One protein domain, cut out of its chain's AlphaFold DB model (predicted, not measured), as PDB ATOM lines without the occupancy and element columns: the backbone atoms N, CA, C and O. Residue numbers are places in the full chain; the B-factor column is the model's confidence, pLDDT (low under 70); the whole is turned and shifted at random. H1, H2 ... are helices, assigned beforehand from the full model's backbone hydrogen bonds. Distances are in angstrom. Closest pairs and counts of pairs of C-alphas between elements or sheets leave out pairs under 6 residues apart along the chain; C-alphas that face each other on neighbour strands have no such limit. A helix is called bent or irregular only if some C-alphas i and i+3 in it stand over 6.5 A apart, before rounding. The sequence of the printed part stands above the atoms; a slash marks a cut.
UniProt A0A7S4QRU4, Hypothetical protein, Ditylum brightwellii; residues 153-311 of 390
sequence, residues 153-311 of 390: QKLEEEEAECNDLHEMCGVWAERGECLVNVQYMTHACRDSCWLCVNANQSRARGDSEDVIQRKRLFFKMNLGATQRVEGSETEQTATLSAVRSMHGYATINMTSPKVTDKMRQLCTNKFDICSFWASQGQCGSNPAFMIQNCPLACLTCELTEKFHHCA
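What this domain is: This is residues 153 to 311 of the 390 residues of the protein "Hypothetical protein" of Ditylum brightwellii (UniProt A0A7S4QRU4). One long helix, H7, runs between two groups of short helices: H2 to H6 on one side, with H1 alone at the far end, and H8 to H12 on the other, where H9 packs across H7. Before H7, the stretch of residues 219 to 232 runs beside it and turns back into it. The printed part has 159 residues with twelve named helices, H1 to H12 in order along the chain, and no named strand; the class is all helix, and the helices that touch are mostly crossed. The whole is compact, with a radius of gyration of the C-alphas of 16.4 A, and spans 45 by 39 by 24 A.

Where its parts are: H1 is residues 153 to 159 and begins with C-alpha 153 at (180.725, 148.287, 214.186). H2 is residues 169 to 174, H3 residues 177 to 180, and H4 residues 182 to 188, 9.9 A long. H5 is residues 199 to 204, and H6 is residues 209 to 218, 14.2 A long. H7, residues 233 to 252, is the longest at 28.3 A, from C-alpha 233 at (148.973, 144.174, 178.581) to C-alpha 252 at (166.898, 161.278, 192.189). H8 is residues 261 to 266, H9 residues 274 to 279, H10 residues 282 to 285, and H11 residues 287 to 293, 9.9 A long. H12, residues 301 to 310, is 14.8 A long and ends with C-alpha 310 at (146.144, 174.715, 202.739); it is irregular, but only just, with C-alphas 302 and 305 6.9 A apart.

How they stand to each other: H7 is the hub and touches three helices. With H9 it has 15 pairs of C-alphas within 8 A, the closest being those of Thr 239 and Phe 276 at 4.8 A; the two run opposite ways at a steep tilt of 66 degrees. H7 touches H3 with residues 240 to 244 alone, the closest C-alphas being those of Leu 179 and Arg 244 at 7.1 A. It touches H6 with residues 250 to 252 alone, the closest C-alphas being those of Phe 218 and Thr 251 at 6.3 A; the tilt is steep, 58 degrees, and they run opposite ways. H6 and H5 only just touch, with 3 pairs of C-alphas within 8 A, the closest being those of Ala 199 and Ile 212 at 6.4 A. H3 and H4 touch only at the corner, and only just, with 3 pairs; the C-alphas of Cys 178 and Met 185 are the closest, at 5.3 A. H2 touches no helix but is close to H3, not clearly touching, with the C-alphas of Trp 172 and Cys 178 7.4 A apart. H1 and H5 are only just apart, at 8.3 A. Later along the chain, H10 and H11 touch only at the corner, and only just, with 3 pairs of C-alphas within 8 A; the closest C-alphas, those of Cys 283 and Met 290, are 5.6 A apart. H11 touches H12, about perpendicular at 81 degrees, with the C-alphas of Ile 291 and Thr 304 closest at 6.4 A. H12 also touches H8, about perpendicular at 78 degrees, with the C-alphas of Met 263 and Glu 305 closest at 6.4 A. H7 and H12 are apart. Every O i to N i+4 pair is within hydrogen-bond range in H2, H5, H6, H7, H8, H9 and H11; the figures are 2 of 3 in H1, 2 of 3 in H4 and 4 of 6 in H12, while H3 and H10 are too short for such a pair.

The domain as a whole: The two C-alphas farthest apart, those of Gln 153 and Ser 285, are 50.4 A apart. The printed part has no cut. The link from H6 to H7, 14 residues, is long; the links from H2 to H3, H3 to H4, H5 to H6, H9 to H10 and H10 to H11 are tight. The mean pLDDT of the printed part is 85.3, and it is under 70 in residues 153 to 160 and 307 to 311.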
ATOM      1  N   GLN A 153     180.066 149.580 214.407       47.16
ATOM      2  CA  GLN A 153     180.725 148.287 214.186       47.16
ATOM      3  C   GLN A 153     179.758 147.229 213.638       47.16
ATOM      4  O   GLN A 153     180.179 146.314 212.938       47.16
ATOM      5  N   LYS A 154     178.451 147.381 213.877       44.22
ATOM      6  CA  LYS A 154     177.414 146.495 213.324       44.22
ATOM      7  C   LYS A 154     176.984 146.892 211.905       44.22
ATOM      8  O   LYS A 154     176.492 146.055 211.153       44.22
ATOM      9  N   LEU A 155     177.218 148.151 211.524       50.66
ATOM     10  CA  LEU A 155     177.049 148.648 210.154       50.66
ATOM     11  C   LEU A 155     178.020 147.982 209.161       50.66
ATOM     12  O   LEU A 155     177.641 147.751 208.017       50.66
ATOM     13  N   GLU A 156     179.230 147.609 209.590       48.69
ATOM     14  CA  GLU A 156     180.209 146.930 208.723       48.69
ATOM     15  C   GLU A 156     179.832 145.465 208.420       48.69
ATOM     16  O   GLU A 156     180.142 144.963 207.339       48.69
ATOM     17  N   GLU A 157     179.118 144.782 209.323       48.50
ATOM     18  CA  GLU A 157     178.660 143.401 209.101       48.50
ATOM     19  C   GLU A 157     177.385 143.324 208.236       48.50
ATOM     20  O   GLU A 157     177.238 142.376 207.466       48.50
ATOM     21  N   GLU A 158     176.502 144.335 208.270       48.78
ATOM     22  CA  GLU A 158     175.366 144.450 207.329       48.78
ATOM     23  C   GLU A 158     175.792 144.918 205.921       48.78
ATOM     24  O   GLU A 158     175.211 144.479 204.925       48.78
ATOM     25  N   GLU A 159     176.828 145.759 205.799       53.72
ATOM     26  CA  GLU A 159     177.388 146.172 204.498       53.72
ATOM     27  C   GLU A 159     178.136 145.020 203.784       53.72
ATOM     28  O   GLU A 159     178.247 145.025 202.555       53.72
ATOM     29  N   ALA A 160     178.594 143.989 204.511       52.97
ATOM     30  CA  ALA A 160     179.365 142.871 203.953       52.97
ATOM     31  C   ALA A 160     178.560 141.949 203.008       52.97
ATOM     32  O   ALA A 160     179.138 141.338 202.105       52.97
ATOM     33  N   GLU A 161     177.233 141.877 203.160       70.31
ATOM     34  CA  GLU A 161     176.352 141.078 202.288       70.31
ATOM     35  C   GLU A 161     175.608 141.931 201.245       70.31
ATOM     36  O   GLU A 161     174.706 141.458 200.551       70.31
ATOM     37  N   CYS A 162     175.972 143.202 201.092       85.25
ATOM     38  CA  CYS A 162     175.471 144.007 199.992       85.25
ATOM     39  C   CYS A 162     176.402 143.853 198.791       85.25
ATOM     40  O   CYS A 162     177.455 144.470 198.747       85.25
ATOM     41  N   ASN A 163     176.073 143.010 197.817       86.19
ATOM     42  CA  ASN A 163     176.866 142.923 196.593       86.19
ATOM     43  C   ASN A 163     175.965 142.702 195.385       86.19
ATOM     44  O   ASN A 163     175.024 141.909 195.431       86.19
ATOM     45  N   ASP A 164     176.303 143.359 194.283       90.94
ATOM     46  CA  ASP A 164     175.844 142.935 192.970       90.94
ATOM     47  C   ASP A 164     176.629 141.688 192.554       90.94
ATOM     48  O   ASP A 164     177.862 141.692 192.515       90.94
ATOM     49  N   LEU A 165     175.903 140.621 192.233       90.75
ATOM     50  CA  LEU A 165     176.433 139.327 191.811       90.75
ATOM     51  C   LEU A 165     176.727 139.276 190.306       90.75
ATOM     52  O   LEU A 165     177.319 138.308 189.829       90.75
ATOM     53  N   HIS A 166     176.302 140.293 189.552       91.94
ATOM     54  CA  HIS A 166     176.478 140.367 188.107       91.94
ATOM     55  C   HIS A 166     177.030 141.732 187.674       91.94
ATOM     56  O   HIS A 166     176.564 142.780 188.113       91.94
ATOM     57  N   GLU A 167     177.993 141.735 186.750       89.94
ATOM     58  CA  GLU A 167     178.663 142.958 186.271       89.94
ATOM     59  C   GLU A 167     177.705 143.957 185.596       89.94
ATOM     60  O   GLU A 167     177.869 145.168 185.707       89.94
ATOM     61  N   MET A 168     176.658 143.447 184.939       90.50
ATOM     62  CA  MET A 168     175.635 144.266 184.274       90.50
ATOM     63  C   MET A 168     174.535 144.791 185.207       90.50
ATOM     64  O   MET A 168     173.614 145.445 184.719       90.50
ATOM     65  N   CYS A 169     174.605 144.553 186.524       90.94
ATOM     66  CA  CYS A 169     173.576 145.025 187.456       90.94
ATOM     67  C   CYS A 169     173.339 146.540 187.365       90.94
ATOM     68  O   CYS A 169     172.185 146.960 187.381       90.94
ATOM     69  N   GLY A 170     174.392 147.346 187.165       87.38
ATOM     70  CA  GLY A 170     174.250 148.795 186.983       87.38
ATOM     71  C   GLY A 170     173.415 149.153 185.751       87.38
ATOM     72  O   GLY A 170     172.445 149.898 185.849       87.38
ATOM     73  N   VAL A 171     173.719 148.537 184.605       87.31
ATOM     74  CA  VAL A 171     173.006 148.777 183.336       87.31
ATOM     75  C   VAL A 171     171.557 148.287 183.404       87.31
ATOM     76  O   VAL A 171     170.651 148.919 182.865       87.31
ATOM     77  N   TRP A 172     171.315 147.149 184.053       88.81
ATOM     78  CA  TRP A 172     169.967 146.623 184.259       88.81
ATOM     79  C   TRP A 172     169.146 147.518 185.188       88.81
ATOM     80  O   TRP A 172     167.993 147.824 184.880       88.81
ATOM     81  N   ALA A 173     169.743 148.005 186.275       87.62
ATOM     82  CA  ALA A 173     169.091 148.950 187.170       87.62
ATOM     83  C   ALA A 173     168.721 150.257 186.455       87.62
ATOM     84  O   ALA A 173     167.570 150.682 186.541       87.62
ATOM     85  N   GLU A 174     169.628 150.831 185.655       80.00
ATOM     86  CA  GLU A 174     169.354 152.021 184.829       80.00
ATOM     87  C   GLU A 174     168.210 151.811 183.823       80.00
ATOM     88  O   GLU A 174     167.473 152.742 183.502       80.00
ATOM     89  N   ARG A 175     168.013 150.577 183.344       77.94
ATOM     90  CA  ARG A 175     166.895 150.203 182.457       77.94
ATOM     91  C   ARG A 175     165.587 149.919 183.203       77.94
ATOM     92  O   ARG A 175     164.577 149.595 182.576       77.94
ATOM     93  N   GLY A 176     165.579 150.049 184.528       80.81
ATOM     94  CA  GLY A 176     164.411 149.809 185.368       80.81
ATOM     95  C   GLY A 176     164.116 148.328 185.614       80.81
ATOM     96  O   GLY A 176     162.991 147.997 185.992       80.81
ATOM     97  N   GLU A 177     165.092 147.432 185.427       85.31
ATOM     98  CA  GLU A 177     164.930 145.997 185.708       85.31
ATOM     99  C   GLU A 177     164.607 145.738 187.183       85.31
ATOM    100  O   GLU A 177     163.897 144.784 187.488       85.31
ATOM    101  N   CYS A 178     165.032 146.619 188.098       86.12
ATOM    102  CA  CYS A 178     164.716 146.538 189.530       86.12
ATOM    103  C   CYS A 178     163.209 146.472 189.827       86.12
ATOM    104  O   CYS A 178     162.816 145.989 190.884       86.12
ATOM    105  N   LEU A 179     162.374 146.949 188.898       81.75
ATOM    106  CA  LEU A 179     160.916 146.990 189.021       81.75
ATOM    107  C   LEU A 179     160.206 145.950 188.151       81.75
ATOM    108  O   LEU A 179     159.090 145.553 188.462       81.75
ATOM    109  N   VAL A 180     160.829 145.531 187.048       76.44
ATOM    110  CA  VAL A 180     160.250 144.549 186.115       76.44
ATOM    111  C   VAL A 180     160.618 143.134 186.534       76.44
ATOM    112  O   VAL A 180     159.764 142.259 186.619       76.44
ATOM    113  N   ASN A 181     161.897 142.917 186.829       79.88
ATOM    114  CA  ASN A 181     162.461 141.631 187.203       79.88
ATOM    115  C   ASN A 181     162.818 141.619 188.694       79.88
ATOM    116  O   ASN A 181     163.934 141.278 189.095       79.88
ATOM    117  N   VAL A 182     161.850 142.029 189.521       84.06
ATOM    118  CA  VAL A 182     162.019 142.251 190.966       84.06
ATOM    119  C   VAL A 182     162.646 141.035 191.645       84.06
ATOM    120  O   VAL A 182     163.596 141.184 192.406       84.06
ATOM    121  N   GLN A 183     162.172 139.823 191.337       80.25
ATOM    122  CA  GLN A 183     162.658 138.596 191.978       80.25
ATOM    123  C   GLN A 183     164.158 138.377 191.768       80.25
ATOM    124  O   GLN A 183     164.874 138.076 192.715       80.25
ATOM    125  N   TYR A 184     164.657 138.550 190.545       85.12
ATOM    126  CA  TYR A 184     166.085 138.397 190.286       85.12
ATOM    127  C   TYR A 184     166.880 139.574 190.859       85.12
ATOM    128  O   TYR A 184     167.869 139.381 191.567       85.12
ATOM    129  N   MET A 185     166.431 140.799 190.589       88.50
ATOM    130  CA  MET A 185     167.183 142.011 190.909       88.50
ATOM    131  C   MET A 185     167.310 142.249 192.419       88.50
ATOM    132  O   MET A 185     168.362 142.691 192.876       88.50
ATOM    133  N   THR A 186     166.294 141.884 193.207       83.88
ATOM    134  CA  THR A 186     166.313 142.012 194.678       83.88
ATOM    135  C   THR A 186     167.295 141.078 195.376       83.88
ATOM    136  O   THR A 186     167.651 141.334 196.523       83.88
ATOM    137  N   HIS A 187     167.770 140.031 194.704       84.06
ATOM    138  CA  HIS A 187     168.784 139.126 195.244       84.06
ATOM    139  C   HIS A 187     170.145 139.319 194.575       84.06
ATOM    140  O   HIS A 187     171.160 139.363 195.263       84.06
ATOM    141  N   ALA A 188     170.172 139.457 193.248       89.44
ATOM    142  CA  ALA A 188     171.407 139.496 192.474       89.44
ATOM    143  C   ALA A 188     171.989 140.901 192.285       89.44
ATOM    144  O   ALA A 188     173.180 141.010 192.027       89.44
ATOM    145  N   CYS A 189     171.184 141.963 192.388       91.75
ATOM    146  CA  CYS A 189     171.589 143.330 192.041       91.75
ATOM    147  C   CYS A 189     171.216 144.340 193.136       91.75
ATOM    148  O   CYS A 189     170.692 145.422 192.861       91.75
ATOM    149  N   ARG A 190     171.432 143.959 194.397       90.94
ATOM    150  CA  ARG A 190     170.955 144.708 195.567       90.94
ATOM    151  C   ARG A 190     171.566 146.108 195.677       90.94
ATOM    152  O   ARG A 190     170.836 147.045 195.993       90.94
ATOM    153  N   ASP A 191     172.860 146.259 195.387       90.31
ATOM    154  CA  ASP A 191     173.561 147.552 195.450       90.31
ATOM    155  C   ASP A 191     173.167 148.448 194.263       90.31
ATOM    156  O   ASP A 191     172.915 149.644 194.419       90.31
ATOM    157  N   SER A 192     173.044 147.877 193.061       91.12
ATOM    158  CA  SER A 192     172.567 148.606 191.877       91.12
ATOM    159  C   SER A 192     171.101 149.019 191.956       91.12
ATOM    160  O   SER A 192     170.766 150.084 191.449       91.12
ATOM    161  N   CYS A 193     170.245 148.243 192.624       90.31
ATOM    162  CA  CYS A 193     168.848 148.608 192.878       90.31
ATOM    163  C   CYS A 193     168.643 149.458 194.138       90.31
ATOM    164  O   CYS A 193     167.500 149.719 194.509       90.31
ATOM    165  N   TRP A 194     169.730 149.873 194.797       90.94
ATOM    166  CA  TRP A 194     169.710 150.725 195.990       90.94
ATOM    167  C   TRP A 194     168.912 150.107 197.153       90.94
ATOM    168  O   TRP A 194     168.336 150.813 197.977       90.94
ATOM    169  N   LEU A 195     168.874 148.774 197.223       88.25
ATOM    170  CA  LEU A 195     168.230 148.011 198.302       88.25
ATOM    171  C   LEU A 195     169.156 147.839 199.512       88.25
ATOM    172  O   LEU A 195     168.718 147.487 200.602       88.25
ATOM    173  N   CYS A 196     170.446 148.053 199.296       88.19
ATOM    174  CA  CYS A 196     171.494 148.157 200.293       88.19
ATOM    175  C   CYS A 196     172.628 149.002 199.693       88.19
ATOM    176  O   CYS A 196     172.536 149.431 198.538       88.19
ATOM    177  N   VAL A 197     173.690 149.254 200.463       88.56
ATOM    178  CA  VAL A 197     174.850 150.008 199.976       88.56
ATOM    179  C   VAL A 197     176.135 149.240 200.219       88.56
ATOM    180  O   VAL A 197     176.456 148.911 201.355       88.56
ATOM    181  N   ASN A 198     176.908 149.036 199.155       90.69
ATOM    182  CA  ASN A 198     178.311 148.666 199.240       90.69
ATOM    183  C   ASN A 198     179.157 149.782 198.651       90.69
ATOM    184  O   ASN A 198     179.326 149.908 197.435       90.69
ATOM    185  N   ALA A 199     179.707 150.606 199.539       87.88
ATOM    186  CA  ALA A 199     180.468 151.778 199.138       87.88
ATOM    187  C   ALA A 199     181.722 151.411 198.324       87.88
ATOM    188  O   ALA A 199     182.115 152.163 197.436       87.88
ATOM    189  N   ASN A 200     182.342 150.253 198.576       89.56
ATOM    190  CA  ASN A 200     183.523 149.813 197.832       89.56
ATOM    191  C   ASN A 200     183.162 149.396 196.400       89.56
ATOM    192  O   ASN A 200     183.812 149.843 195.455       89.56
ATOM    193  N   GLN A 201     182.100 148.603 196.225       88.00
ATOM    194  CA  GLN A 201     181.612 148.201 194.905       88.00
ATOM    195  C   GLN A 201     181.051 149.394 194.118       88.00
ATOM    196  O   GLN A 201     181.357 149.541 192.937       88.00
ATOM    197  N   SER A 202     180.301 150.284 194.774       88.25
ATOM    198  CA  SER A 202     179.799 151.530 194.177       88.25
ATOM    199  C   SER A 202     180.947 152.397 193.639       88.25
ATOM    200  O   SER A 202     180.938 152.789 192.472       88.25
ATOM    201  N   ARG A 203     182.005 152.619 194.438       89.38
ATOM    202  CA  ARG A 203     183.203 153.356 193.988       89.38
ATOM    203  C   ARG A 203     183.907 152.670 192.822       89.38
ATOM    204  O   ARG A 203     184.335 153.349 191.895       89.38
ATOM    205  N   ALA A 204     184.012 151.340 192.843       88.31
ATOM    206  CA  ALA A 204     184.628 150.577 191.756       88.31
ATOM    207  C   ALA A 204     183.865 150.714 190.424       88.31
ATOM    208  O   ALA A 204     184.485 150.662 189.363       88.31
ATOM    209  N   ARG A 205     182.544 150.940 190.474       84.06
ATOM    210  CA  ARG A 205     181.699 151.235 189.302       84.06
ATOM    211  C   ARG A 205     181.733 152.703 188.861       84.06
ATOM    212  O   ARG A 205     181.197 153.021 187.806       84.06
ATOM    213  N   GLY A 206     182.387 153.577 189.627       86.44
ATOM    214  CA  GLY A 206     182.499 155.005 189.329       86.44
ATOM    215  C   GLY A 206     181.414 155.880 189.961       86.44
ATOM    216  O   GLY A 206     181.313 157.053 189.597       86.44
ATOM    217  N   ASP A 207     180.631 155.355 190.909       84.50
ATOM    218  CA  ASP A 207     179.643 156.158 191.633       84.50
ATOM    219  C   ASP A 207     180.343 157.235 192.479       84.50
ATOM    220  O   ASP A 207     181.341 156.978 193.162       84.50
ATOM    221  N   SER A 208     179.806 158.457 192.458       87.50
ATOM    222  CA  SER A 208     180.296 159.545 193.309       87.50
ATOM    223  C   SER A 208     179.887 159.331 194.771       87.50
ATOM    224  O   SER A 208     178.900 158.656 195.063       87.50
ATOM    225  N   GLU A 209     180.601 159.952 195.717       84.81
ATOM    226  CA  GLU A 209     180.228 159.867 197.140       84.81
ATOM    227  C   GLU A 209     178.808 160.408 197.385       84.81
ATOM    228  O   GLU A 209     178.064 159.857 198.184       84.81
ATOM    229  N   ASP A 210     178.386 161.417 196.622       81.62
ATOM    230  CA  ASP A 210     177.019 161.945 196.630       81.62
ATOM    231  C   ASP A 210     175.979 160.881 196.219       81.62
ATOM    232  O   ASP A 210     174.958 160.726 196.886       81.62
ATOM    233  N   VAL A 211     176.259 160.069 195.192       83.62
ATOM    234  CA  VAL A 211     175.405 158.924 194.823       83.62
ATOM    235  C   VAL A 211     175.364 157.889 195.947       83.62
ATOM    236  O   VAL A 211     174.285 157.428 196.306       83.62
ATOM    237  N   ILE A 212     176.505 157.563 196.558       84.94
ATOM    238  CA  ILE A 212     176.581 156.601 197.671       84.94
ATOM    239  C   ILE A 212     175.739 157.074 198.867       84.94
ATOM    240  O   ILE A 212     175.005 156.280 199.456       84.94
ATOM    241  N   GLN A 213     175.774 158.368 199.201       84.50
ATOM    242  CA  GLN A 213     174.921 158.933 200.253       84.50
ATOM    243  C   GLN A 213     173.433 158.893 199.880       84.50
ATOM    244  O   GLN A 213     172.599 158.554 200.720       84.50
ATOM    245  N   ARG A 214     173.083 159.161 198.616       85.62
ATOM    246  CA  ARG A 214     171.697 159.021 198.142       85.62
ATOM    247  C   ARG A 214     171.195 157.586 198.224       85.62
ATOM    248  O   ARG A 214     170.068 157.396 198.669       85.62
ATOM    249  N   LYS A 215     172.025 156.589 197.892       87.50
ATOM    250  CA  LYS A 215     171.686 155.172 198.102       87.50
ATOM    251  C   LYS A 215     171.389 154.895 199.574       87.50
ATOM    252  O   LYS A 215     170.369 154.283 199.881       87.50
ATOM    253  N   ARG A 216     172.239 155.404 200.485       85.88
ATOM    254  CA  ARG A 216     172.078 155.243 201.943       85.88
ATOM    255  C   ARG A 216     170.773 155.829 202.468       85.88
ATOM    256  O   ARG A 216     170.175 155.281 203.389       85.88
ATOM    257  N   LEU A 217     170.357 156.954 201.902       85.69
ATOM    258  CA  LEU A 217     169.087 157.579 202.233       85.69
ATOM    259  C   LEU A 217     167.919 156.779 201.648       85.69
ATOM    260  O   LEU A 217     167.001 156.424 202.381       85.69
ATOM    261  N   PHE A 218     167.981 156.454 200.358       87.44
ATOM    262  CA  PHE A 218     166.902 155.790 199.633       87.44
ATOM    263  C   PHE A 218     166.501 154.447 200.241       87.44
ATOM    264  O   PHE A 218     165.311 154.220 200.436       87.44
ATOM    265  N   PHE A 219     167.458 153.582 200.603       84.69
ATOM    266  CA  PHE A 219     167.114 152.263 201.156       84.69
ATOM    267  C   PHE A 219     166.349 152.354 202.488       84.69
ATOM    268  O   PHE A 219     165.651 151.416 202.864       84.69
ATOM    269  N   LYS A 220     166.477 153.480 203.206       82.38
ATOM    270  CA  LYS A 220     165.768 153.759 204.463       82.38
ATOM    271  C   LYS A 220     164.461 154.524 204.257       82.38
ATOM    272  O   LYS A 220     163.708 154.694 205.214       82.38
ATOM    273  N   MET A 221     164.200 155.036 203.056       84.06
ATOM    274  CA  MET A 221     162.989 155.798 202.782       84.06
ATOM    275  C   MET A 221     161.769 154.879 202.750       84.06
ATOM    276  O   MET A 221     161.759 153.843 202.090       84.06
ATOM    277  N   ASN A 222     160.698 155.309 203.412       86.00
ATOM    278  CA  ASN A 222     159.388 154.705 203.243       86.00
ATOM    279  C   ASN A 222     158.740 155.282 201.977       86.00
ATOM    280  O   ASN A 222     158.543 156.488 201.898       86.00
ATOM    281  N   LEU A 223     158.416 154.439 200.995       88.25
ATOM    282  CA  LEU A 223     157.719 154.853 199.766       88.25
ATOM    283  C   LEU A 223     156.195 154.629 199.846       88.25
ATOM    284  O   LEU A 223     155.457 155.004 198.931       88.25
ATOM    285  N   GLY A 224     155.719 154.041 200.946       90.06
ATOM    286  CA  GLY A 224     154.335 153.629 201.138       90.06
ATOM    287  C   GLY A 224     154.034 152.249 200.551       90.06
ATOM    288  O   GLY A 224     154.896 151.371 200.492       90.06
ATOM    289  N   ALA A 225     152.786 152.047 200.134       87.62
ATOM    290  CA  ALA A 225     152.299 150.792 199.584       87.62
ATOM    291  C   ALA A 225     153.069 150.386 198.316       87.62
ATOM    292  O   ALA A 225     153.313 151.195 197.414       87.62
ATOM    293  N   THR A 226     153.421 149.103 198.218       87.31
ATOM    294  CA  THR A 226     154.015 148.533 197.004       87.31
ATOM    295  C   THR A 226     153.012 148.599 195.858       87.31
ATOM    296  O   THR A 226     151.864 148.206 196.021       87.31
ATOM    297  N   GLN A 227     153.439 149.100 194.701       91.19
ATOM    298  CA  GLN A 227     152.542 149.350 193.577       91.19
ATOM    299  C   GLN A 227     152.265 148.066 192.794       91.19
ATOM    300  O   GLN A 227     153.181 147.400 192.308       91.19
ATOM    301  N   ARG A 228     150.987 147.730 192.679       90.31
ATOM    302  CA  ARG A 228     150.457 146.563 191.992       90.31
ATOM    303  C   ARG A 228     150.381 146.821 190.490       90.31
ATOM    304  O   ARG A 228     149.953 147.886 190.050       90.31
ATOM    305  N   VAL A 229     150.767 145.818 189.707       89.69
ATOM    306  CA  VAL A 229     150.709 145.839 188.242       89.69
ATOM    307  C   VAL A 229     149.826 144.681 187.794       89.69
ATOM    308  O   VAL A 229     150.239 143.527 187.835       89.69
ATOM    309  N   GLU A 230     148.598 144.990 187.389       89.06
ATOM    310  CA  GLU A 230     147.593 144.022 186.936       89.06
ATOM    311  C   GLU A 230     146.810 144.602 185.743       89.06
ATOM    312  O   GLU A 230     147.029 145.745 185.341       89.06
ATOM    313  N   GLY A 231     145.905 143.808 185.164       91.94
ATOM    314  CA  GLY A 231     145.055 144.218 184.042       91.94
ATOM    315  C   GLY A 231     145.538 143.712 182.683       91.94
ATOM    316  O   GLY A 231     146.277 142.730 182.592       91.94
ATOM    317  N   SER A 232     145.079 144.360 181.617       96.12
ATOM    318  CA  SER A 232     145.492 144.103 180.232       96.12
ATOM    319  C   SER A 232     146.967 144.444 179.997       96.12
ATOM    320  O   SER A 232     147.557 145.243 180.717       96.12
ATOM    321  N   GLU A 233     147.573 143.889 178.946       94.81
ATOM    322  CA  GLU A 233     148.973 144.174 178.581       94.81
ATOM    323  C   GLU A 233     149.240 145.682 178.407       94.81
ATOM    324  O   GLU A 233     150.283 146.201 178.818       94.81
ATOM    325  N   THR A 234     148.260 146.412 177.870       95.19
ATOM    326  CA  THR A 234     148.306 147.872 177.733       95.19
ATOM    327  C   THR A 234     148.299 148.588 179.083       95.19
ATOM    328  O   THR A 234     149.100 149.499 179.292       95.19
ATOM    329  N   GLU A 235     147.448 148.162 180.021       94.88
ATOM    330  CA  GLU A 235     147.371 148.746 181.369       94.88
ATOM    331  C   GLU A 235     148.621 148.431 182.190       94.88
ATOM    332  O   GLU A 235     149.160 149.314 182.858       94.88
ATOM    333  N   GLN A 236     149.132 147.203 182.094       92.06
ATOM    334  CA  GLN A 236     150.367 146.801 182.760       92.06
ATOM    335  C   GLN A 236     151.555 147.622 182.254       92.06
ATOM    336  O   GLN A 236     152.337 148.130 183.056       92.06
ATOM    337  N   THR A 237     151.665 147.824 180.937       91.81
ATOM    338  CA  THR A 237     152.740 148.629 180.337       91.81
ATOM    339  C   THR A 237     152.680 150.086 180.802       91.81
ATOM    340  O   THR A 237     153.705 150.661 181.178       91.81
ATOM    341  N   ALA A 238     151.482 150.677 180.829       95.00
ATOM    342  CA  ALA A 238     151.279 152.044 181.305       95.00
ATOM    343  C   ALA A 238     151.583 152.177 182.809       95.00
ATOM    344  O   ALA A 238     152.294 153.095 183.225       95.00
ATOM    345  N   THR A 239     151.128 151.215 183.614       94.25
ATOM    346  CA  THR A 239     151.381 151.174 185.061       94.25
ATOM    347  C   THR A 239     152.872 151.015 185.352       94.25
ATOM    348  O   THR A 239     153.418 151.773 186.148       94.25
ATOM    349  N   LEU A 240     153.575 150.111 184.661       89.31
ATOM    350  CA  LEU A 240     155.027 149.942 184.796       89.31
ATOM    351  C   LEU A 240     155.795 151.218 184.438       89.31
ATOM    352  O   LEU A 240     156.786 151.541 185.092       89.31
ATOM    353  N   SER A 241     155.339 151.967 183.431       90.62
ATOM    354  CA  SER A 241     155.912 153.275 183.097       90.62
ATOM    355  C   SER A 241     155.765 154.278 184.252       90.62
ATOM    356  O   SER A 241     156.730 154.960 184.618       90.62
ATOM    357  N   ALA A 242     154.592 154.314 184.893       94.25
ATOM    358  CA  ALA A 242     154.353 155.145 186.071       94.25
ATOM    359  C   ALA A 242     155.201 154.700 187.280       94.25
ATOM    360  O   ALA A 242     155.808 155.545 187.935       94.25
ATOM    361  N   VAL A 243     155.331 153.391 187.538       92.50
ATOM    362  CA  VAL A 243     156.194 152.850 188.609       92.50
ATOM    363  C   VAL A 243     157.665 153.219 188.375       92.50
ATOM    364  O   VAL A 243     158.351 153.629 189.310       92.50
ATOM    365  N   ARG A 244     158.161 153.135 187.131       88.06
ATOM    366  CA  ARG A 244     159.531 153.559 186.779       88.06
ATOM    367  C   ARG A 244     159.751 155.048 187.017       88.06
ATOM    368  O   ARG A 244     160.766 155.422 187.599       88.06
ATOM    369  N   SER A 245     158.793 155.879 186.614       92.25
ATOM    370  CA  SER A 245     158.859 157.333 186.818       92.25
ATOM    371  C   SER A 245     158.876 157.683 188.307       92.25
ATOM    372  O   SER A 245     159.720 158.456 188.755       92.25
ATOM    373  N   MET A 246     158.005 157.037 189.085       93.69
ATOM    374  CA  MET A 246     157.939 157.144 190.541       93.69
ATOM    375  C   MET A 246     159.264 156.749 191.207       93.69
ATOM    376  O   MET A 246     159.775 157.481 192.050       93.69
ATOM    377  N   HIS A 247     159.845 155.608 190.828       89.50
ATOM    378  CA  HIS A 247     161.115 155.141 191.385       89.50
ATOM    379  C   HIS A 247     162.285 156.064 191.015       89.50
ATOM    380  O   HIS A 247     163.108 156.379 191.873       89.50
ATOM    381  N   GLY A 248     162.338 156.558 189.774       88.06
ATOM    382  CA  GLY A 248     163.324 157.559 189.350       88.06
ATOM    383  C   GLY A 248     163.210 158.858 190.150       88.06
ATOM    384  O   GLY A 248     164.199 159.370 190.665       88.06
ATOM    385  N   TYR A 249     161.990 159.355 190.347       93.94
ATOM    386  CA  TYR A 249     161.735 160.521 191.190       93.94
ATOM    387  C   TYR A 249     162.134 160.286 192.655       93.94
ATOM    388  O   TYR A 249     162.762 161.144 193.276       93.94
ATOM    389  N   ALA A 250     161.854 159.102 193.202       92.06
ATOM    390  CA  ALA A 250     162.248 158.738 194.557       92.06
ATOM    391  C   ALA A 250     163.779 158.677 194.726       92.06
ATOM    392  O   ALA A 250     164.318 159.202 195.695       92.06
ATOM    393  N   THR A 251     164.488 158.075 193.769       86.50
ATOM    394  CA  THR A 251     165.953 157.892 193.805       86.50
ATOM    395  C   THR A 251     166.741 159.156 193.464       86.50
ATOM    396  O   THR A 251     167.849 159.316 193.972       86.50
ATOM    397  N   ILE A 252     166.195 160.071 192.656       85.12
ATOM    398  CA  ILE A 252     166.898 161.278 192.189       85.12
ATOM    399  C   ILE A 252     166.428 162.530 192.936       85.12
ATOM    400  O   ILE A 252     167.242 163.269 193.493       85.12
ATOM    401  N   ASN A 253     165.120 162.794 192.938       91.31
ATOM    402  CA  ASN A 253     164.574 164.035 193.483       91.31
ATOM    403  C   ASN A 253     164.473 163.956 195.004       91.31
ATOM    404  O   ASN A 253     164.966 164.843 195.695       91.31
ATOM    405  N   MET A 254     163.888 162.882 195.537       90.88
ATOM    406  CA  MET A 254     163.591 162.788 196.973       90.88
ATOM    407  C   MET A 254     164.821 162.518 197.851       90.88
ATOM    408  O   MET A 254     164.821 162.835 199.044       90.88
ATOM    409  N   THR A 255     165.901 162.013 197.260       87.69
ATOM    410  CA  THR A 255     167.209 161.862 197.917       87.69
ATOM    411  C   THR A 255     168.089 163.111 197.796       87.69
ATOM    412  O   THR A 255     169.212 163.139 198.302       87.69
ATOM    413  N   SER A 256     167.618 164.163 197.120       84.94
ATOM    414  CA  SER A 256     168.344 165.427 197.021       84.94
ATOM    415  C   SER A 256     168.522 166.065 198.405       84.94
ATOM    416  O   SER A 256     167.578 166.085 199.202       84.94
ATOM    417  N   PRO A 257     169.686 166.680 198.691       76.62
ATOM    418  CA  PRO A 257     169.915 167.386 199.953       76.62
ATOM    419  C   PRO A 257     169.000 168.607 200.136       76.62
ATOM    420  O   PRO A 257     168.876 169.119 201.241       76.62
ATOM    421  N   LYS A 258     168.354 169.086 199.062       81.19
ATOM    422  CA  LYS A 258     167.385 170.192 199.121       81.19
ATOM    423  C   LYS A 258     166.030 169.778 199.697       81.19
ATOM    424  O   LYS A 258     165.233 170.644 200.035       81.19
ATOM    425  N   VAL A 259     165.755 168.478 199.755       81.62
ATOM    426  CA  VAL A 259     164.483 167.943 200.233       81.62
ATOM    427  C   VAL A 259     164.572 167.719 201.740       81.62
ATOM    428  O   VAL A 259     165.523 167.102 202.227       81.62
ATOM    429  N   THR A 260     163.583 168.234 202.470       81.50
ATOM    430  CA  THR A 260     163.467 168.100 203.928       81.50
ATOM    431  C   THR A 260     163.051 166.677 204.313       81.50
ATOM    432  O   THR A 260     162.437 165.949 203.527       81.50
ATOM    433  N   ASP A 261     163.345 166.266 205.547       79.44
ATOM    434  CA  ASP A 261     162.884 164.966 206.051       79.44
ATOM    435  C   ASP A 261     161.358 164.906 206.174       79.44
ATOM    436  O   ASP A 261     160.763 163.875 205.866       79.44
ATOM    437  N   LYS A 262     160.713 166.030 206.515       76.19
ATOM    438  CA  LYS A 262     159.249 166.157 206.534       76.19
ATOM    439  C   LYS A 262     158.647 165.877 205.155       76.19
ATOM    440  O   LYS A 262     157.738 165.059 205.039       76.19
ATOM    441  N   MET A 263     159.201 166.479 204.102       80.81
ATOM    442  CA  MET A 263     158.779 166.222 202.726       80.81
ATOM    443  C   MET A 263     158.943 164.745 202.355       80.81
ATOM    444  O   MET A 263     158.043 164.161 201.756       80.81
ATOM    445  N   ARG A 264     160.064 164.112 202.733       83.06
ATOM    446  CA  ARG A 264     160.283 162.671 202.505       83.06
ATOM    447  C   ARG A 264     159.233 161.809 203.207       83.06
ATOM    448  O   ARG A 264     158.741 160.869 202.596       83.06
ATOM    449  N   GLN A 265     158.870 162.138 204.445       81.81
ATOM    450  CA  GLN A 265     157.877 161.389 205.225       81.81
ATOM    451  C   GLN A 265     156.452 161.525 204.674       81.81
ATOM    452  O   GLN A 265     155.698 160.558 204.705       81.81
ATOM    453  N   LEU A 266     156.083 162.695 204.143       80.31
ATOM    454  CA  LEU A 266     154.769 162.913 203.519       80.31
ATOM    455  C   LEU A 266     154.681 162.328 202.095       80.31
ATOM    456  O   LEU A 266     153.591 162.097 201.573       80.31
ATOM    457  N   CYS A 267     155.824 162.076 201.459       88.88
ATOM    458  CA  CYS A 267     155.948 161.602 200.084       88.88
ATOM    459  C   CYS A 267     155.787 160.076 199.966       88.88
ATOM    460  O   CYS A 267     156.681 159.363 199.511       88.88
ATOM    461  N   THR A 268     154.625 159.559 200.364       88.31
ATOM    462  CA  THR A 268     154.324 158.118 200.308       88.31
ATOM    463  C   THR A 268     153.044 157.843 199.542       88.31
ATOM    464  O   THR A 268     152.074 158.587 199.679       88.31
ATOM    465  N   ASN A 269     153.002 156.748 198.786       89.50
ATOM    466  CA  ASN A 269     151.749 156.259 198.218       89.50
ATOM    467  C   ASN A 269     150.970 155.473 199.273       89.50
ATOM    468  O   ASN A 269     151.439 154.446 199.755       89.50
ATOM    469  N   LYS A 270     149.763 155.914 199.616       87.75
ATOM    470  CA  LYS A 270     148.900 155.226 200.587       87.75
ATOM    471  C   LYS A 270     148.222 153.989 200.000       87.75
ATOM    472  O   LYS A 270     147.935 153.050 200.732       87.75
ATOM    473  N   PHE A 271     147.989 153.982 198.687       89.31
ATOM    474  CA  PHE A 271     147.340 152.883 197.974       89.31
ATOM    475  C   PHE A 271     148.327 152.130 197.085       89.31
ATOM    476  O   PHE A 271     149.253 152.708 196.512       89.31
ATOM    477  N   ASP A 272     148.090 150.833 196.918       95.00
ATOM    478  CA  ASP A 272     148.887 149.957 196.060       95.00
ATOM    479  C   ASP A 272     148.548 150.099 194.568       95.00
ATOM    480  O   ASP A 272     149.203 149.496 193.731       95.00
ATOM    481  N   ILE A 273     147.567 150.925 194.203       95.19
ATOM    482  CA  ILE A 273     147.187 151.212 192.808       95.19
ATOM    483  C   ILE A 273     147.436 152.671 192.398       95.19
ATOM    484  O   ILE A 273     146.977 153.110 191.342       95.19
ATOM    485  N   CYS A 274     148.195 153.431 193.192       97.50
ATOM    486  CA  CYS A 274     148.544 154.820 192.883       97.50
ATOM    487  C   CYS A 274     149.215 154.967 191.504       97.50
ATOM    488  O   CYS A 274     148.888 155.891 190.762       97.50
ATOM    489  N   SER A 275     150.111 154.052 191.120       96.38
ATOM    490  CA  SER A 275     150.758 154.061 189.800       96.38
ATOM    491  C   SER A 275     149.792 153.754 188.658       96.38
ATOM    492  O   SER A 275     149.927 154.334 187.582       96.38
ATOM    493  N   PHE A 276     148.793 152.895 188.884       96.69
ATOM    494  CA  PHE A 276     147.740 152.655 187.901       96.69
ATOM    495  C   PHE A 276     146.923 153.935 187.700       96.69
ATOM    496  O   PHE A 276     146.831 154.426 186.579       96.69
ATOM    497  N   TRP A 277     146.427 154.556 188.774       97.44
ATOM    498  CA  TRP A 277     145.707 155.831 188.694       97.44
ATOM    499  C   TRP A 277     146.525 156.949 188.041       97.44
ATOM    500  O   TRP A 277     146.003 157.676 187.195       97.44
ATOM    501  N   ALA A 278     147.814 157.058 188.369       97.81
ATOM    502  CA  ALA A 278     148.721 157.997 187.716       97.81
ATOM    503  C   ALA A 278     148.814 157.735 186.203       97.81
ATOM    504  O   ALA A 278     148.702 158.674 185.416       97.81
ATOM    505  N   SER A 279     148.911 156.466 185.783       97.31
ATOM    506  CA  SER A 279     148.905 156.080 184.362       97.31
ATOM    507  C   SER A 279     147.595 156.403 183.632       97.31
ATOM    508  O   SER A 279     147.606 156.610 182.423       97.31
ATOM    509  N   GLN A 280     146.485 156.492 184.368       96.06
ATOM    510  CA  GLN A 280     145.163 156.859 183.851       96.06
ATOM    511  C   GLN A 280     144.900 158.377 183.888       96.06
ATOM    512  O   GLN A 280     143.776 158.815 183.663       96.06
ATOM    513  N   GLY A 281     145.908 159.195 184.209       93.69
ATOM    514  CA  GLY A 281     145.790 160.657 184.219       93.69
ATOM    515  C   GLY A 281     145.126 161.246 185.468       93.69
ATOM    516  O   GLY A 281     144.870 162.450 185.513       93.69
ATOM    517  N   GLN A 282     144.906 160.450 186.523       94.31
ATOM    518  CA  GLN A 282     144.251 160.931 187.749       94.31
ATOM    519  C   GLN A 282     145.027 162.057 188.441       94.31
ATOM    520  O   GLN A 282     144.425 162.867 189.137       94.31
ATOM    521  N   CYS A 283     146.341 162.166 188.218       92.56
ATOM    522  CA  CYS A 283     147.139 163.278 188.739       92.56
ATOM    523  C   CYS A 283     146.650 164.649 188.235       92.56
ATOM    524  O   CYS A 283     146.784 165.635 188.954       92.56
ATOM    525  N   GLY A 284     146.089 164.712 187.020       88.12
ATOM    526  CA  GLY A 284     145.503 165.928 186.450       88.12
ATOM    527  C   GLY A 284     143.998 166.037 186.693       88.12
ATOM    528  O   GLY A 284     143.509 167.119 186.997       88.12
ATOM    529  N   SER A 285     143.268 164.920 186.603       87.31
ATOM    530  CA  SER A 285     141.806 164.910 186.772       87.31
ATOM    531  C   SER A 285     141.353 165.032 188.228       87.31
ATOM    532  O   SER A 285     140.299 165.600 188.495       87.31
ATOM    533  N   ASN A 286     142.132 164.507 189.175       82.12
ATOM    534  CA  ASN A 286     141.834 164.551 190.606       82.12
ATOM    535  C   ASN A 286     143.090 164.911 191.432       82.12
ATOM    536  O   ASN A 286     143.584 164.108 192.233       82.12
ATOM    537  N   PRO A 287     143.641 166.125 191.241       84.25
ATOM    538  CA  PRO A 287     144.948 166.501 191.771       84.25
ATOM    539  C   PRO A 287     144.977 166.536 193.300       84.25
ATOM    540  O   PRO A 287     145.966 166.121 193.891       84.25
ATOM    541  N   ALA A 288     143.902 166.975 193.962       82.25
ATOM    542  CA  ALA A 288     143.856 167.042 195.423       82.25
ATOM    543  C   ALA A 288     143.936 165.646 196.059       82.25
ATOM    544  O   ALA A 288     144.786 165.402 196.916       82.25
ATOM    545  N   PHE A 289     143.108 164.707 195.588       82.44
ATOM    546  CA  PHE A 289     143.136 163.325 196.062       82.44
ATOM    547  C   PHE A 289     144.494 162.673 195.796       82.44
ATOM    548  O   PHE A 289     145.043 162.001 196.671       82.44
ATOM    549  N   MET A 290     145.052 162.890 194.604       90.38
ATOM    550  CA  MET A 290     146.313 162.272 194.219       90.38
ATOM    551  C   MET A 290     147.520 162.883 194.939       90.38
ATOM    552  O   MET A 290     148.399 162.132 195.341       90.38
ATOM    553  N   ILE A 291     147.570 164.196 195.182       86.44
ATOM    554  CA  ILE A 291     148.632 164.819 195.996       86.44
ATOM    555  C   ILE A 291     148.565 164.320 197.444       86.44
ATOM    556  O   ILE A 291     149.596 164.091 198.067       86.44
ATOM    557  N   GLN A 292     147.366 164.122 197.987       82.19
ATOM    558  CA  GLN A 292     147.200 163.695 199.374       82.19
ATOM    559  C   GLN A 292     147.508 162.209 199.600       82.19
ATOM    560  O   GLN A 292     147.993 161.827 200.667       82.19
ATOM    561  N   ASN A 293     147.172 161.355 198.631       85.44
ATOM    562  CA  ASN A 293     147.208 159.902 198.812       85.44
ATOM    563  C   ASN A 293     148.247 159.194 197.944       85.44
ATOM    564  O   ASN A 293     148.662 158.089 198.277       85.44
ATOM    565  N   CYS A 294     148.663 159.807 196.842       96.19
ATOM    566  CA  CYS A 294     149.577 159.239 195.859       96.19
ATOM    567  C   CYS A 294     150.650 160.247 195.374       96.19
ATOM    568  O   CYS A 294     150.949 160.274 194.171       96.19
ATOM    569  N   PRO A 295     151.238 161.097 196.247       95.62
ATOM    570  CA  PRO A 295     152.157 162.152 195.819       95.62
ATOM    571  C   PRO A 295     153.401 161.605 195.118       95.62
ATOM    572  O   PRO A 295     153.920 162.234 194.197       95.62
ATOM    573  N   LEU A 296     153.865 160.418 195.517       95.81
ATOM    574  CA  LEU A 296     155.038 159.793 194.923       95.81
ATOM    575  C   LEU A 296     154.735 159.284 193.505       95.81
ATOM    576  O   LEU A 296     155.512 159.544 192.592       95.81
ATOM    577  N   ALA A 297     153.595 158.614 193.287       97.19
ATOM    578  CA  ALA A 297     153.186 158.156 191.953       97.19
ATOM    579  C   ALA A 297     152.901 159.313 190.983       97.19
ATOM    580  O   ALA A 297     153.131 159.170 189.784       97.19
ATOM    581  N   CYS A 298     152.429 160.453 191.497       97.00
ATOM    582  CA  CYS A 298     152.199 161.658 190.703       97.00
ATOM    583  C   CYS A 298     153.408 162.590 190.592       97.00
ATOM    584  O   CYS A 298     153.324 163.582 189.874       97.00
ATOM    585  N   LEU A 299     154.532 162.274 191.246       96.75
ATOM    586  CA  LEU A 299     155.751 163.093 191.237       96.75
ATOM    587  C   LEU A 299     155.521 164.511 191.805       96.75
ATOM    588  O   LEU A 299     156.161 165.478 191.396       96.75
ATOM    589  N   THR A 300     154.588 164.645 192.748       95.19
ATOM    590  CA  THR A 300     154.121 165.922 193.313       95.19
ATOM    591  C   THR A 300     154.542 166.114 194.763       95.19
ATOM    592  O   THR A 300     153.939 166.911 195.482       95.19
ATOM    593  N   CYS A 301     155.582 165.416 195.223       93.19
ATOM    594  CA  CYS A 301     155.955 165.460 196.631       93.19
ATOM    595  C   CYS A 301     156.277 166.869 197.114       93.19
ATOM    596  O   CYS A 301     155.794 167.229 198.174       93.19
ATOM    597  N   GLU A 302     156.922 167.710 196.302       90.31
ATOM    598  CA  GLU A 302     157.182 169.128 196.617       90.31
ATOM    599  C   GLU A 302     155.919 169.956 196.930       90.31
ATOM    600  O   GLU A 302     155.999 171.014 197.558       90.31
ATOM    601  N   LEU A 303     154.746 169.488 196.496       87.00
ATOM    602  CA  LEU A 303     153.464 170.125 196.770       87.00
ATOM    603  C   LEU A 303     152.849 169.656 198.086       87.00
ATOM    604  O   LEU A 303     151.948 170.327 198.572       87.00
ATOM    605  N   THR A 304     153.308 168.548 198.675       80.12
ATOM    606  CA  THR A 304     152.666 167.942 199.852       80.12
ATOM    607  C   THR A 304     152.695 168.864 201.058       80.12
ATOM    608  O   THR A 304     151.648 169.070 201.660       80.12
ATOM    609  N   GLU A 305     153.828 169.486 201.386       76.25
ATOM    610  CA  GLU A 305     153.894 170.423 202.515       76.25
ATOM    611  C   GLU A 305     152.894 171.574 202.330       76.25
ATOM    612  O   GLU A 305     152.020 171.779 203.171       76.25
ATOM    613  N   LYS A 306     152.941 172.273 201.186       75.44
ATOM    614  CA  LYS A 306     152.026 173.389 200.881       75.44
ATOM    615  C   LYS A 306     150.565 172.951 200.822       75.44
ATOM    616  O   LYS A 306     149.689 173.672 201.285       75.44
ATOM    617  N   PHE A 307     150.306 171.775 200.261       69.06
ATOM    618  CA  PHE A 307     148.970 171.210 200.172       69.06
ATOM    619  C   PHE A 307     148.393 170.973 201.564       69.06
ATOM    620  O   PHE A 307     147.283 171.420 201.816       69.06
ATOM    621  N   HIS A 308     149.148 170.370 202.487       64.44
ATOM    622  CA  HIS A 308     148.691 170.167 203.866       64.44
ATOM    623  C   HIS A 308     148.568 171.485 204.645       64.44
ATOM    624  O   HIS A 308     147.651 171.619 205.442       64.44
ATOM    625  N   HIS A 309     149.401 172.491 204.356       64.25
ATOM    626  CA  HIS A 309     149.226 173.842 204.908       64.25
ATOM    627  C   HIS A 309     147.931 174.533 204.439       64.25
ATOM    628  O   HIS A 309     147.412 175.398 205.138       64.25
ATOM    629  N   CYS A 310     147.406 174.180 203.262       55.44
ATOM    630  CA  CYS A 310     146.144 174.715 202.739       55.44
ATOM    631  C   CYS A 310     144.937 173.786 202.969       55.44
ATOM    632  O   CYS A 310     143.791 174.245 202.919       55.44
ATOM    633  N   ALA A 311     145.170 172.495 203.201       51.84
ATOM    634  CA  ALA A 311     144.142 171.498 203.460       51.84
ATOM    635  C   ALA A 311     143.487 171.799 204.815       51.84
ATOM    636  O   ALA A 311     144.107 171.666 205.862       51.84
TER     637      ALA A 311